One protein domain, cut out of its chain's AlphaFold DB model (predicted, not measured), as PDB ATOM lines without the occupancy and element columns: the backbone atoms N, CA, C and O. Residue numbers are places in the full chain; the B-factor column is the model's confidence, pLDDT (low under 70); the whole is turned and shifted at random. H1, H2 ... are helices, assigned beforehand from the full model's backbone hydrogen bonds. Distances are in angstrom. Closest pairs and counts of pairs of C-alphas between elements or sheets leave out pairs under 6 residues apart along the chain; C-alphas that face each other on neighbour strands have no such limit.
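Overview. This is residues 2 to 20 and 32 to 96 of the 175 residues of the protein "DNA replication licensing factor MCM7" of Aphanomyces astaci (UniProt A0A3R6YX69). This is a long, thin, open string of parts: the helix H1 lies along the long axis, the helix H2 with the one-turn helices H3 and H4 makes one end, and a long stretch without named elements, residues 64 to 96, passes beside H1 and folds back on itself in a loop at the other end. Residues 45 to 51, where H2 gives way to the link to H3, stick out. The printed part has 84 residues, with four named helices in the order H1, H2, H3, H4 and no named strand; the class is all helix, though under half of the residues, 38 of 84, are in named elements. The whole is extended, a rod, with a radius of gyration of the C-alphas of 20.0 A and spans of 61 by 22 by 21 A.

Arrangement. Begin with H1, residues 4 to 18, and go on past the cut to H2, residues 32 to 46; these two are apart. Next look at H3, residues 54 to 57: it is close to H2 but not clearly touching, the closest C-alphas being those of Val 41 and Ile 54, 7.5 A apart. H4, residues 60 to 63, and H3 meet only through their link, a tight one of 2 residues. H4 and H1 are near each other, with no pair of C-alphas within 8 A but 6 pairs within 10 A. H2 and H4 are only just apart, their closest C-alphas 8.4 A from each other, and H1 and H3 are apart. In H1 and H2 every O i to N i+4 pair is within hydrogen-bond range; H3 and H4 are too short for such a pair, and in each the one O i to N i+3 pair is within range.

Along the chain. Find C-alpha 4 at (240.963, 10.867, 55.202); from there H1 runs 21.0 A to C-alpha 18 at (236.598, 4.647, 35.597). H2 covers 21.6 A from Val 32 to Thr 46. H3 runs from Ile 54 to Ile 57, 5.2 A, and H4 from Pro 60 to Met 63, 5.1 A, ending with C-alpha 63 at (248.748, 12.137, 34.563).

Size, cuts and confidence. Look for the two C-alphas farthest apart at Asp 49 and Arg 82, 62.2 A from each other. Residues 21 to 31 are not printed, and C-alphas 20 and 32 across this cut are 21.9 A apart. The link from H2 to H3, 7 residues, is short. The mean pLDDT of the printed part is 80.7; you will find values under 70 at residue 32 and residues 43 to 57.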
ATOM      1  N   ARG A   2     237.838   8.355  59.685       80.31
ATOM      2  CA  ARG A   2     239.221   8.111  60.145       80.31
ATOM      3  C   ARG A   2     240.097   7.868  58.914       80.31
ATOM      4  O   ARG A   2     239.662   7.141  58.034       80.31
ATOM      5  N   ASN A   3     241.297   8.440  58.864       86.19
ATOM      6  CA  ASN A   3     242.263   8.293  57.767       86.19
ATOM      7  C   ASN A   3     241.804   8.868  56.410       86.19
ATOM      8  O   ASN A   3     241.805   8.193  55.383       86.19
ATOM      9  N   THR A   4     241.429  10.149  56.402       86.88
ATOM     10  CA  THR A   4     240.963  10.867  55.202       86.88
ATOM     11  C   THR A   4     241.974  10.826  54.049       86.88
ATOM     12  O   THR A   4     241.577  10.682  52.898       86.88
ATOM     13  N   ARG A   5     243.283  10.884  54.343       87.25
ATOM     14  CA  ARG A   5     244.348  10.862  53.324       87.25
ATOM     15  C   ARG A   5     244.324   9.582  52.487       87.25
ATOM     16  O   ARG A   5     244.453   9.665  51.273       87.25
ATOM     17  N   ARG A   6     244.124   8.421  53.120       90.44
ATOM     18  CA  ARG A   6     244.037   7.134  52.411       90.44
ATOM     19  C   ARG A   6     242.793   7.039  51.531       90.44
ATOM     20  O   ARG A   6     242.854   6.458  50.457       90.44
ATOM     21  N   TYR A   7     241.669   7.611  51.959       91.19
ATOM     22  CA  TYR A   7     240.479   7.639  51.110       91.19
ATOM     23  C   TYR A   7     240.714   8.478  49.858       91.19
ATOM     24  O   TYR A   7     240.363   8.032  48.777       91.19
ATOM     25  N   VAL A   8     241.370   9.638  49.974       90.62
ATOM     26  CA  VAL A   8     241.715  10.451  48.796       90.62
ATOM     27  C   VAL A   8     242.555   9.651  47.797       90.62
ATOM     28  O   VAL A   8     242.254   9.698  46.608       90.62
ATOM     29  N   THR A   9     243.557   8.886  48.249       89.00
ATOM     30  CA  THR A   9     244.373   8.071  47.330       89.00
ATOM     31  C   THR A   9     243.543   6.969  46.674       89.00
ATOM     32  O   THR A   9     243.528   6.894  45.456       89.00
ATOM     33  N   LEU A  10     242.766   6.208  47.454       91.56
ATOM     34  CA  LEU A  10     241.931   5.121  46.924       91.56
ATOM     35  C   LEU A  10     240.882   5.616  45.921       91.56
ATOM     36  O   LEU A  10     240.686   5.001  44.880       91.56
ATOM     37  N   PHE A  11     240.219   6.737  46.216       92.00
ATOM     38  CA  PHE A  11     239.281   7.346  45.274       92.00
ATOM     39  C   PHE A  11     239.990   7.892  44.036       92.00
ATOM     40  O   PHE A  11     239.410   7.840  42.960       92.00
ATOM     41  N   SER A  12     241.226   8.388  44.160       90.31
ATOM     42  CA  SER A  12     241.998   8.821  42.987       90.31
ATOM     43  C   SER A  12     242.287   7.642  42.065       90.31
ATOM     44  O   SER A  12     242.072   7.755  40.866       90.31
ATOM     45  N   ASP A  13     242.710   6.513  42.634       89.50
ATOM     46  CA  ASP A  13     243.026   5.303  41.874       89.50
ATOM     47  C   ASP A  13     241.764   4.732  41.197       89.50
ATOM     48  O   ASP A  13     241.779   4.432  40.009       89.50
ATOM     49  N   ALA A  14     240.633   4.687  41.908       91.44
ATOM     50  CA  ALA A  14     239.359   4.245  41.337       91.44
ATOM     51  C   ALA A  14     238.837   5.184  40.232       91.44
ATOM     52  O   ALA A  14     238.262   4.733  39.244       91.44
ATOM     53  N   VAL A  15     239.029   6.501  40.376       90.25
ATOM     54  CA  VAL A  15     238.676   7.462  39.320       90.25
ATOM     55  C   VAL A  15     239.563   7.264  38.096       90.25
ATOM     56  O   VAL A  15     239.046   7.338  36.986       90.25
ATOM     57  N   ASP A  16     240.853   6.964  38.272       85.50
ATOM     58  CA  ASP A  16     241.756   6.662  37.155       85.50
ATOM     59  C   ASP A  16     241.306   5.412  36.364       85.50
ATOM     60  O   ASP A  16     241.512   5.354  35.152       85.50
ATOM     61  N   GLU A  17     240.667   4.432  37.015       87.06
ATOM     62  CA  GLU A  17     240.110   3.234  36.362       87.06
ATOM     63  C   GLU A  17     238.802   3.501  35.602       87.06
ATOM     64  O   GLU A  17     238.566   2.902  34.554       87.06
ATOM     65  N   ILE A  18     237.953   4.392  36.120       89.06
ATOM     66  CA  ILE A  18     236.598   4.647  35.597       89.06
ATOM     67  C   ILE A  18     236.571   5.856  34.642       89.06
ATOM     68  O   ILE A  18     235.539   6.153  34.037       89.06
ATOM     69  N   LEU A  19     237.687   6.576  34.487       82.94
ATOM     70  CA  LEU A  19     237.736   7.798  33.689       82.94
ATOM     71  C   LEU A  19     237.348   7.512  32.223       82.94
ATOM     72  O   LEU A  19     238.053   6.763  31.541       82.94
ATOM     73  N   PRO A  20     236.256   8.111  31.708       82.44
ATOM     74  CA  PRO A  20     235.836   7.884  30.335       82.44
ATOM     75  C   PRO A  20     236.839   8.499  29.348       82.44
ATOM     76  O   PRO A  20     237.540   9.461  29.689       82.44
ATOM     77  N   VAL A  32     251.784  21.458  27.892       68.81
ATOM     78  CA  VAL A  32     253.139  20.964  27.595       68.81
ATOM     79  C   VAL A  32     253.265  19.486  27.974       68.81
ATOM     80  O   VAL A  32     253.906  18.709  27.268       68.81
ATOM     81  N   LEU A  33     252.583  19.080  29.046       71.50
ATOM     82  CA  LEU A  33     252.533  17.693  29.490       71.50
ATOM     83  C   LEU A  33     251.869  16.752  28.471       71.50
ATOM     84  O   LEU A  33     252.231  15.580  28.387       71.50
ATOM     85  N   ASP A  34     250.937  17.257  27.666       72.12
ATOM     86  CA  ASP A  34     250.227  16.475  26.652       72.12
ATOM     87  C   ASP A  34     251.109  16.227  25.443       72.12
ATOM     88  O   ASP A  34     251.158  15.109  24.936       72.12
ATOM     89  N   VAL A  35     251.866  17.246  25.035       73.88
ATOM     90  CA  VAL A  35     252.878  17.119  23.984       73.88
ATOM     91  C   VAL A  35     253.952  16.116  24.405       73.88
ATOM     92  O   VAL A  35     254.291  15.226  23.630       73.88
ATOM     93  N   LEU A  36     254.433  16.203  25.649       72.81
ATOM     94  CA  LEU A  36     255.415  15.259  26.195       72.81
ATOM     95  C   LEU A  36     254.868  13.827  26.243       72.81
ATOM     96  O   LEU A  36     255.558  12.883  25.855       72.81
ATOM     97  N   ARG A  37     253.605  13.659  26.657       73.38
ATOM     98  CA  ARG A  37     252.928  12.356  26.635       73.38
ATOM     99  C   ARG A  37     252.862  11.796  25.215       73.38
ATOM    100  O   ARG A  37     253.199  10.634  25.017       73.38
ATOM    101  N   LEU A  38     252.417  12.597  24.247       73.94
ATOM    102  CA  LEU A  38     252.264  12.176  22.852       73.94
ATOM    103  C   LEU A  38     253.605  11.784  22.227       73.94
ATOM    104  O   LEU A  38     253.690  10.723  21.617       73.94
ATOM    105  N   HIS A  39     254.653  12.584  22.444       72.50
ATOM    106  CA  HIS A  39     255.999  12.294  21.946       72.50
ATOM    107  C   HIS A  39     256.512  10.943  22.461       72.50
ATOM    108  O   HIS A  39     257.036  10.137  21.699       72.50
ATOM    109  N   ARG A  40     256.292  10.638  23.745       70.75
ATOM    110  CA  ARG A  40     256.732   9.365  24.332       70.75
ATOM    111  C   ARG A  40     255.920   8.167  23.839       70.75
ATOM    112  O   ARG A  40     256.480   7.095  23.643       70.75
ATOM    113  N   VAL A  41     254.612   8.335  23.626       70.62
ATOM    114  CA  VAL A  41     253.780   7.282  23.015       70.62
ATOM    115  C   VAL A  41     254.268   6.976  21.596       70.62
ATOM    116  O   VAL A  41     254.351   5.809  21.235       70.62
ATOM    117  N   GLN A  42     254.650   8.001  20.826       70.94
ATOM    118  CA  GLN A  42     255.214   7.835  19.482       70.94
ATOM    119  C   GLN A  42     256.577   7.124  19.493       70.94
ATOM    120  O   GLN A  42     256.803   6.212  18.695       70.94
ATOM    121  N   GLU A  43     257.467   7.484  20.421       68.81
ATOM    122  CA  GLU A  43     258.741   6.776  20.616       68.81
ATOM    123  C   GLU A  43     258.513   5.299  20.974       68.81
ATOM    124  O   GLU A  43     259.115   4.423  20.363       68.81
ATOM    125  N   ALA A  44     257.578   5.008  21.886       65.00
ATOM    126  CA  ALA A  44     257.246   3.637  22.282       65.00
ATOM    127  C   ALA A  44     256.641   2.803  21.139       65.00
ATOM    128  O   ALA A  44     256.837   1.594  21.097       65.00
ATOM    129  N   THR A  45     255.922   3.420  20.194       63.84
ATOM    130  CA  THR A  45     255.429   2.717  18.994       63.84
ATOM    131  C   THR A  45     256.510   2.445  17.948       63.84
ATOM    132  O   THR A  45     256.294   1.616  17.069       63.84
ATOM    133  N   THR A  46     257.648   3.139  18.016       64.12
ATOM    134  CA  THR A  46     258.724   3.031  17.016       64.12
ATOM    135  C   THR A  46     259.683   1.871  17.319       64.12
ATOM    136  O   THR A  46     260.247   1.311  16.382       64.12
ATOM    137  N   ASP A  47     259.800   1.453  18.587       59.28
ATOM    138  CA  ASP A  47     260.627   0.321  19.031       59.28
ATOM    139  C   ASP A  47     259.753  -0.913  19.382       59.28
ATOM    140  O   ASP A  47     259.339  -1.078  20.532       59.28
ATOM    141  N   PRO A  48     259.449  -1.817  18.426       56.56
ATOM    142  CA  PRO A  48     258.531  -2.947  18.637       56.56
ATOM    143  C   PRO A  48     259.066  -4.071  19.546       56.56
ATOM    144  O   PRO A  48     258.287  -4.920  19.970       56.56
ATOM    145  N   ASP A  49     260.366  -4.088  19.857       54.62
ATOM    146  CA  ASP A  49     261.013  -5.171  20.622       54.62
ATOM    147  C   ASP A  49     260.863  -5.029  22.149       54.62
ATOM    148  O   ASP A  49     261.065  -5.993  22.885       54.62
ATOM    149  N   HIS A  50     260.509  -3.838  22.649       57.31
ATOM    150  CA  HIS A  50     260.296  -3.581  24.078       57.31
ATOM    151  C   HIS A  50     259.027  -2.740  24.277       57.31
ATOM    152  O   HIS A  50     259.114  -1.512  24.322       57.31
ATOM    153  N   PRO A  51     257.840  -3.358  24.429       54.12
ATOM    154  CA  PRO A  51     256.631  -2.620  24.769       54.12
ATOM    155  C   PRO A  51     256.784  -2.041  26.180       54.12
ATOM    156  O   PRO A  51     256.603  -2.728  27.183       54.12
ATOM    157  N   VAL A  52     257.177  -0.770  26.272       57.19
ATOM    158  CA  VAL A  52     257.310  -0.093  27.561       57.19
ATOM    159  C   VAL A  52     255.929   0.394  27.990       57.19
ATOM    160  O   VAL A  52     255.368   1.324  27.407       57.19
ATOM    161  N   ASP A  53     255.368  -0.234  29.021       58.44
ATOM    162  CA  ASP A  53     254.081   0.169  29.578       58.44
ATOM    163  C   ASP A  53     254.128   1.627  30.056       58.44
ATOM    164  O   ASP A  53     254.805   1.983  31.023       58.44
ATOM    165  N   ILE A  54     253.332   2.485  29.416       60.47
ATOM    166  CA  ILE A  54     253.220   3.926  29.706       60.47
ATOM    167  C   ILE A  54     252.889   4.179  31.192       60.47
ATOM    168  O   ILE A  54     253.315   5.177  31.771       60.47
ATOM    169  N   ARG A  55     252.153   3.258  31.833       59.34
ATOM    170  CA  ARG A  55     251.787   3.319  33.261       59.34
ATOM    171  C   ARG A  55     252.968   3.085  34.208       59.34
ATOM    172  O   ARG A  55     252.917   3.533  35.349       59.34
ATOM    173  N   THR A  56     254.009   2.406  33.742       64.06
ATOM    174  CA  THR A  56     255.234   2.128  34.504       64.06
ATOM    175  C   THR A  56     256.225   3.285  34.380       64.06
ATOM    176  O   THR A  56     256.997   3.549  35.299       64.06
ATOM    177  N   ILE A  57     256.166   4.015  33.261       68.62
ATOM    178  CA  ILE A  57     257.040   5.155  32.962       68.62
ATOM    179  C   ILE A  57     256.548   6.430  33.652       68.62
ATOM    180  O   ILE A  57     257.346   7.169  34.229       68.62
ATOM    181  N   PHE A  58     255.240   6.703  33.601       78.56
ATOM    182  CA  PHE A  58     254.678   7.939  34.137       78.56
ATOM    183  C   PHE A  58     253.966   7.701  35.468       78.56
ATOM    184  O   PHE A  58     252.988   6.949  35.512       78.56
ATOM    185  N   PRO A  59     254.362   8.394  36.551       81.81
ATOM    186  CA  PRO A  59     253.632   8.291  37.801       81.81
ATOM    187  C   PRO A  59     252.191   8.799  37.607       81.81
ATOM    188  O   PRO A  59     251.987   9.853  36.995       81.81
ATOM    189  N   PRO A  60     251.173   8.125  38.174       81.69
ATOM    190  CA  PRO A  60     249.771   8.512  37.996       81.69
ATOM    191  C   PRO A  60     249.504   9.935  38.504       81.69
ATOM    192  O   PRO A  60     248.711  10.681  37.930       81.69
ATOM    193  N   ALA A  61     250.252  10.371  39.524       83.12
ATOM    194  CA  ALA A  61     250.223  11.737  40.031       83.12
ATOM    195  C   ALA A  61     250.523  12.796  38.954       83.12
ATOM    196  O   ALA A  61     249.970  13.893  39.037       83.12
ATOM    197  N   LEU A  62     251.340  12.489  37.943       83.50
ATOM    198  CA  LEU A  62     251.617  13.378  36.812       83.50
ATOM    199  C   LEU A  62     250.394  13.460  35.886       83.50
ATOM    200  O   LEU A  62     249.914  14.554  35.591       83.50
ATOM    201  N   MET A  63     249.818  12.305  35.556       79.62
ATOM    202  CA  MET A  63     248.748  12.137  34.563       79.62
ATOM    203  C   MET A  63     247.366  12.629  35.014       79.62
ATOM    204  O   MET A  63     246.526  12.965  34.179       79.62
ATOM    205  N   ARG A  64     247.116  12.701  36.326       83.81
ATOM    206  CA  ARG A  64     245.829  13.140  36.895       83.81
ATOM    207  C   ARG A  64     245.510  14.601  36.572       83.81
ATOM    208  O   ARG A  64     246.099  15.500  37.164       83.81
ATOM    209  N   ARG A  65     244.536  14.872  35.701       80.19
ATOM    210  CA  ARG A  65     244.069  16.248  35.405       80.19
ATOM    211  C   ARG A  65     242.900  16.723  36.270       80.19
ATOM    212  O   ARG A  65     242.323  17.772  36.009       80.19
ATOM    213  N   PHE A  66     242.545  15.953  37.288       85.38
ATOM    214  CA  PHE A  66     241.473  16.272  38.219       85.38
ATOM    215  C   PHE A  66     242.021  16.444  39.636       85.38
ATOM    216  O   PHE A  66     243.094  15.945  39.978       85.38
ATOM    217  N   GLU A  67     241.251  17.135  40.470       85.50
ATOM    218  CA  GLU A  67     241.487  17.239  41.906       85.50
ATOM    219  C   GLU A  67     240.297  16.623  42.647       85.50
ATOM    220  O   GLU A  67     239.144  16.903  42.320       85.50
ATOM    221  N   LEU A  68     240.574  15.786  43.650       89.19
ATOM    222  CA  LEU A  68     239.546  15.211  44.514       89.19
ATOM    223  C   LEU A  68     239.530  15.915  45.862       89.19
ATOM    224  O   LEU A  68     240.528  15.943  46.582       89.19
ATOM    225  N   GLN A  69     238.357  16.421  46.232       90.38
ATOM    226  CA  GLN A  69     238.123  17.054  47.521       90.38
ATOM    227  C   GLN A  69     237.002  16.330  48.265       90.38
ATOM    228  O   GLN A  69     235.901  16.143  47.753       90.38
ATOM    229  N   LEU A  70     237.283  15.931  49.507       90.25
ATOM    230  CA  LEU A  70     236.291  15.312  50.382       90.25
ATOM    231  C   LEU A  70     235.567  16.396  51.177       90.25
ATOM    232  O   LEU A  70     236.118  16.977  52.115       90.25
ATOM    233  N   ILE A  71     234.315  16.649  50.810       89.94
ATOM    234  CA  ILE A  71     233.474  17.643  51.475       89.94
ATOM    235  C   ILE A  71     232.742  16.974  52.649       89.94
ATOM    236  O   ILE A  71     232.066  15.959  52.459       89.94
ATOM    237  N   PRO A  72     232.835  17.509  53.882       88.38
ATOM    238  CA  PRO A  72     232.088  16.963  55.007       88.38
ATOM    239  C   PRO A  72     230.584  17.182  54.802       88.38
ATOM    240  O   PRO A  72     230.152  18.285  54.459       88.38
ATOM    241  N   GLY A  73     229.776  16.155  55.083       84.94
ATOM    242  CA  GLY A  73     228.320  16.229  54.946       84.94
ATOM    243  C   GLY A  73     227.701  17.357  55.781       84.94
ATOM    244  O   GLY A  73     228.219  17.721  56.842       84.94
ATOM    245  N   VAL A  74     226.573  17.903  55.317       83.75
ATOM    246  CA  VAL A  74     225.895  19.076  55.909       83.75
ATOM    247  C   VAL A  74     225.618  18.897  57.407       83.75
ATOM    248  O   VAL A  74     225.851  19.823  58.178       83.75
ATOM    249  N   LYS A  75     225.258  17.678  57.835       84.56
ATOM    250  CA  LYS A  75     224.971  17.308  59.235       84.56
ATOM    251  C   LYS A  75     226.184  17.378  60.181       84.56
ATOM    252  O   LYS A  75     226.021  17.288  61.396       84.56
ATOM    253  N   THR A  76     227.400  17.522  59.657       87.00
ATOM    254  CA  THR A  76     228.621  17.565  60.474       87.00
ATOM    255  C   THR A  76     228.721  18.908  61.196       87.00
ATOM    256  O   THR A  76     228.951  19.946  60.567       87.00
ATOM    257  N   LYS A  77     228.559  18.897  62.523       88.75
ATOM    258  CA  LYS A  77     228.670  20.108  63.346       88.75
ATOM    259  C   LYS A  77     230.111  20.644  63.350       88.75
ATOM    260  O   LYS A  77     231.050  19.843  63.383       88.75
ATOM    261  N   PRO A  78     230.302  21.975  63.303       89.06
ATOM    262  CA  PRO A  78     231.622  22.572  63.427       89.06
ATOM    263  C   PRO A  78     232.174  22.366  64.844       89.06
ATOM    264  O   PRO A  78     231.462  22.555  65.826       89.06
ATOM    265  N   VAL A  79     233.444  21.987  64.934       89.75
ATOM    266  CA  VAL A  79     234.195  21.817  66.182       89.75
ATOM    267  C   VAL A  79     234.995  23.101  66.435       89.75
ATOM    268  O   VAL A  79     235.639  23.600  65.503       89.75
ATOM    269  N   PRO A  80     234.970  23.675  67.651       88.94
ATOM    270  CA  PRO A  80     235.813  24.821  67.970       88.94
ATOM    271  C   PRO A  80     237.287  24.400  67.956       88.94
ATOM    272  O   PRO A  80     237.627  23.286  68.350       88.94
ATOM    273  N   ILE A  81     238.191  25.290  67.533       88.75
ATOM    274  CA  ILE A  81     239.614  24.934  67.362       88.75
ATOM    275  C   ILE A  81     240.261  24.421  68.665       88.75
ATOM    276  O   ILE A  81     241.174  23.608  68.614       88.75
ATOM    277  N   ARG A  82     239.756  24.864  69.829       87.19
ATOM    278  CA  ARG A  82     240.243  24.470  71.162       87.19
ATOM    279  C   ARG A  82     240.006  22.984  71.455       87.19
ATOM    280  O   ARG A  82     240.771  22.378  72.197       87.19
ATOM    281  N   ASP A  83     238.994  22.394  70.825       89.00
ATOM    282  CA  ASP A  83     238.627  20.987  71.004       89.00
ATOM    283  C   ASP A  83     239.291  20.066  69.970       89.00
ATOM    284  O   ASP A  83     239.099  18.845  69.991       89.00
ATOM    285  N   VAL A  84     240.104  20.619  69.060       90.31
ATOM    286  CA  VAL A  84     240.877  19.839  68.088       90.31
ATOM    287  C   VAL A  84     242.100  19.243  68.789       90.31
ATOM    288  O   VAL A  84     243.193  19.798  68.786       90.31
ATOM    289  N   LYS A  85     241.885  18.089  69.426       91.12
ATOM    290  CA  LYS A  85     242.907  17.314  70.148       91.12
ATOM    291  C   LYS A  85     243.509  16.203  69.275       91.12
ATOM    292  O   LYS A  85     243.021  15.913  68.182       91.12
ATOM    293  N   ALA A  86     244.519  15.509  69.808       91.31
ATOM    294  CA  ALA A  86     245.197  14.384  69.151       91.31
ATOM    295  C   ALA A  86     244.243  13.275  68.654       91.31
ATOM    296  O   ALA A  86     244.490  12.653  67.625       91.31
ATOM    297  N   SER A  87     243.098  13.076  69.317       90.06
ATOM    298  CA  SER A  87     242.072  12.100  68.910       90.06
ATOM    299  C   SER A  87     241.453  12.370  67.532       90.06
ATOM    300  O   SER A  87     240.813  11.486  66.959       90.06
ATOM    301  N   LYS A  88     241.621  13.583  66.991       88.56
ATOM    302  CA  LYS A  88     241.126  13.991  65.671       88.56
ATOM    303  C   LYS A  88     242.195  13.939  64.574       88.56
ATOM    304  O   LYS A  88     241.871  14.236  63.421       88.56
ATOM    305  N   VAL A  89     243.430  13.539  64.883       89.75
ATOM    306  CA  VAL A  89     244.505  13.417  63.886       89.75
ATOM    307  C   VAL A  89     244.100  12.422  62.795       89.75
ATOM    308  O   VAL A  89     243.590  11.335  63.063       89.75
ATOM    309  N   GLY A  90     244.272  12.828  61.536       87.88
ATOM    310  CA  GLY A  90     243.897  12.026  60.370       87.88
ATOM    311  C   GLY A  90     242.389  11.934  60.103       87.88
ATOM    312  O   GLY A  90     241.991  11.190  59.206       87.88
ATOM    313  N   SER A  91     241.546  12.661  60.848       88.62
ATOM    314  CA  SER A  91     240.098  12.709  60.623       88.62
ATOM    315  C   SER A  91     239.645  13.988  59.914       88.62
ATOM    316  O   SER A  91     240.258  15.041  60.063       88.62
ATOM    317  N   LEU A  92     238.561  13.903  59.136       90.38
ATOM    318  CA  LEU A  92     237.930  15.072  58.516       90.38
ATOM    319  C   LEU A  92     237.078  15.816  59.559       90.38
ATOM    320  O   LEU A  92     236.091  15.263  60.052       90.38
ATOM    321  N   VAL A  93     237.458  17.054  59.887       90.00
ATOM    322  CA  VAL A  93     236.786  17.912  60.876       90.00
ATOM    323  C   VAL A  93     236.386  19.231  60.222       90.00
ATOM    324  O   VAL A  93     237.146  19.802  59.447       90.00
ATOM    325  N   ARG A  94     235.191  19.730  60.551       89.94
ATOM    326  CA  ARG A  94     234.738  21.071  60.170       89.94
ATOM    327  C   ARG A  94     235.070  22.035  61.307       89.94
ATOM    328  O   ARG A  94     234.668  21.773  62.434       89.94
ATOM    329  N   ILE A  95     235.761  23.133  61.020       90.38
ATOM    330  CA  ILE A  95     236.079  24.189  61.995       90.38
ATOM    331  C   ILE A  95     235.491  25.527  61.537       90.38
ATOM    332  O   ILE A  95     235.294  25.743  60.343       90.38
ATOM    333  N   LYS A  96     235.201  26.419  62.489       89.12
ATOM    334  CA  LYS A  96     234.749  27.797  62.239       89.12
ATOM    335  C   LYS A  96     235.640  28.764  63.021       89.12
ATOM    336  O   LYS A  96     236.064  28.447  64.131       89.12
TER     337      LYS A  96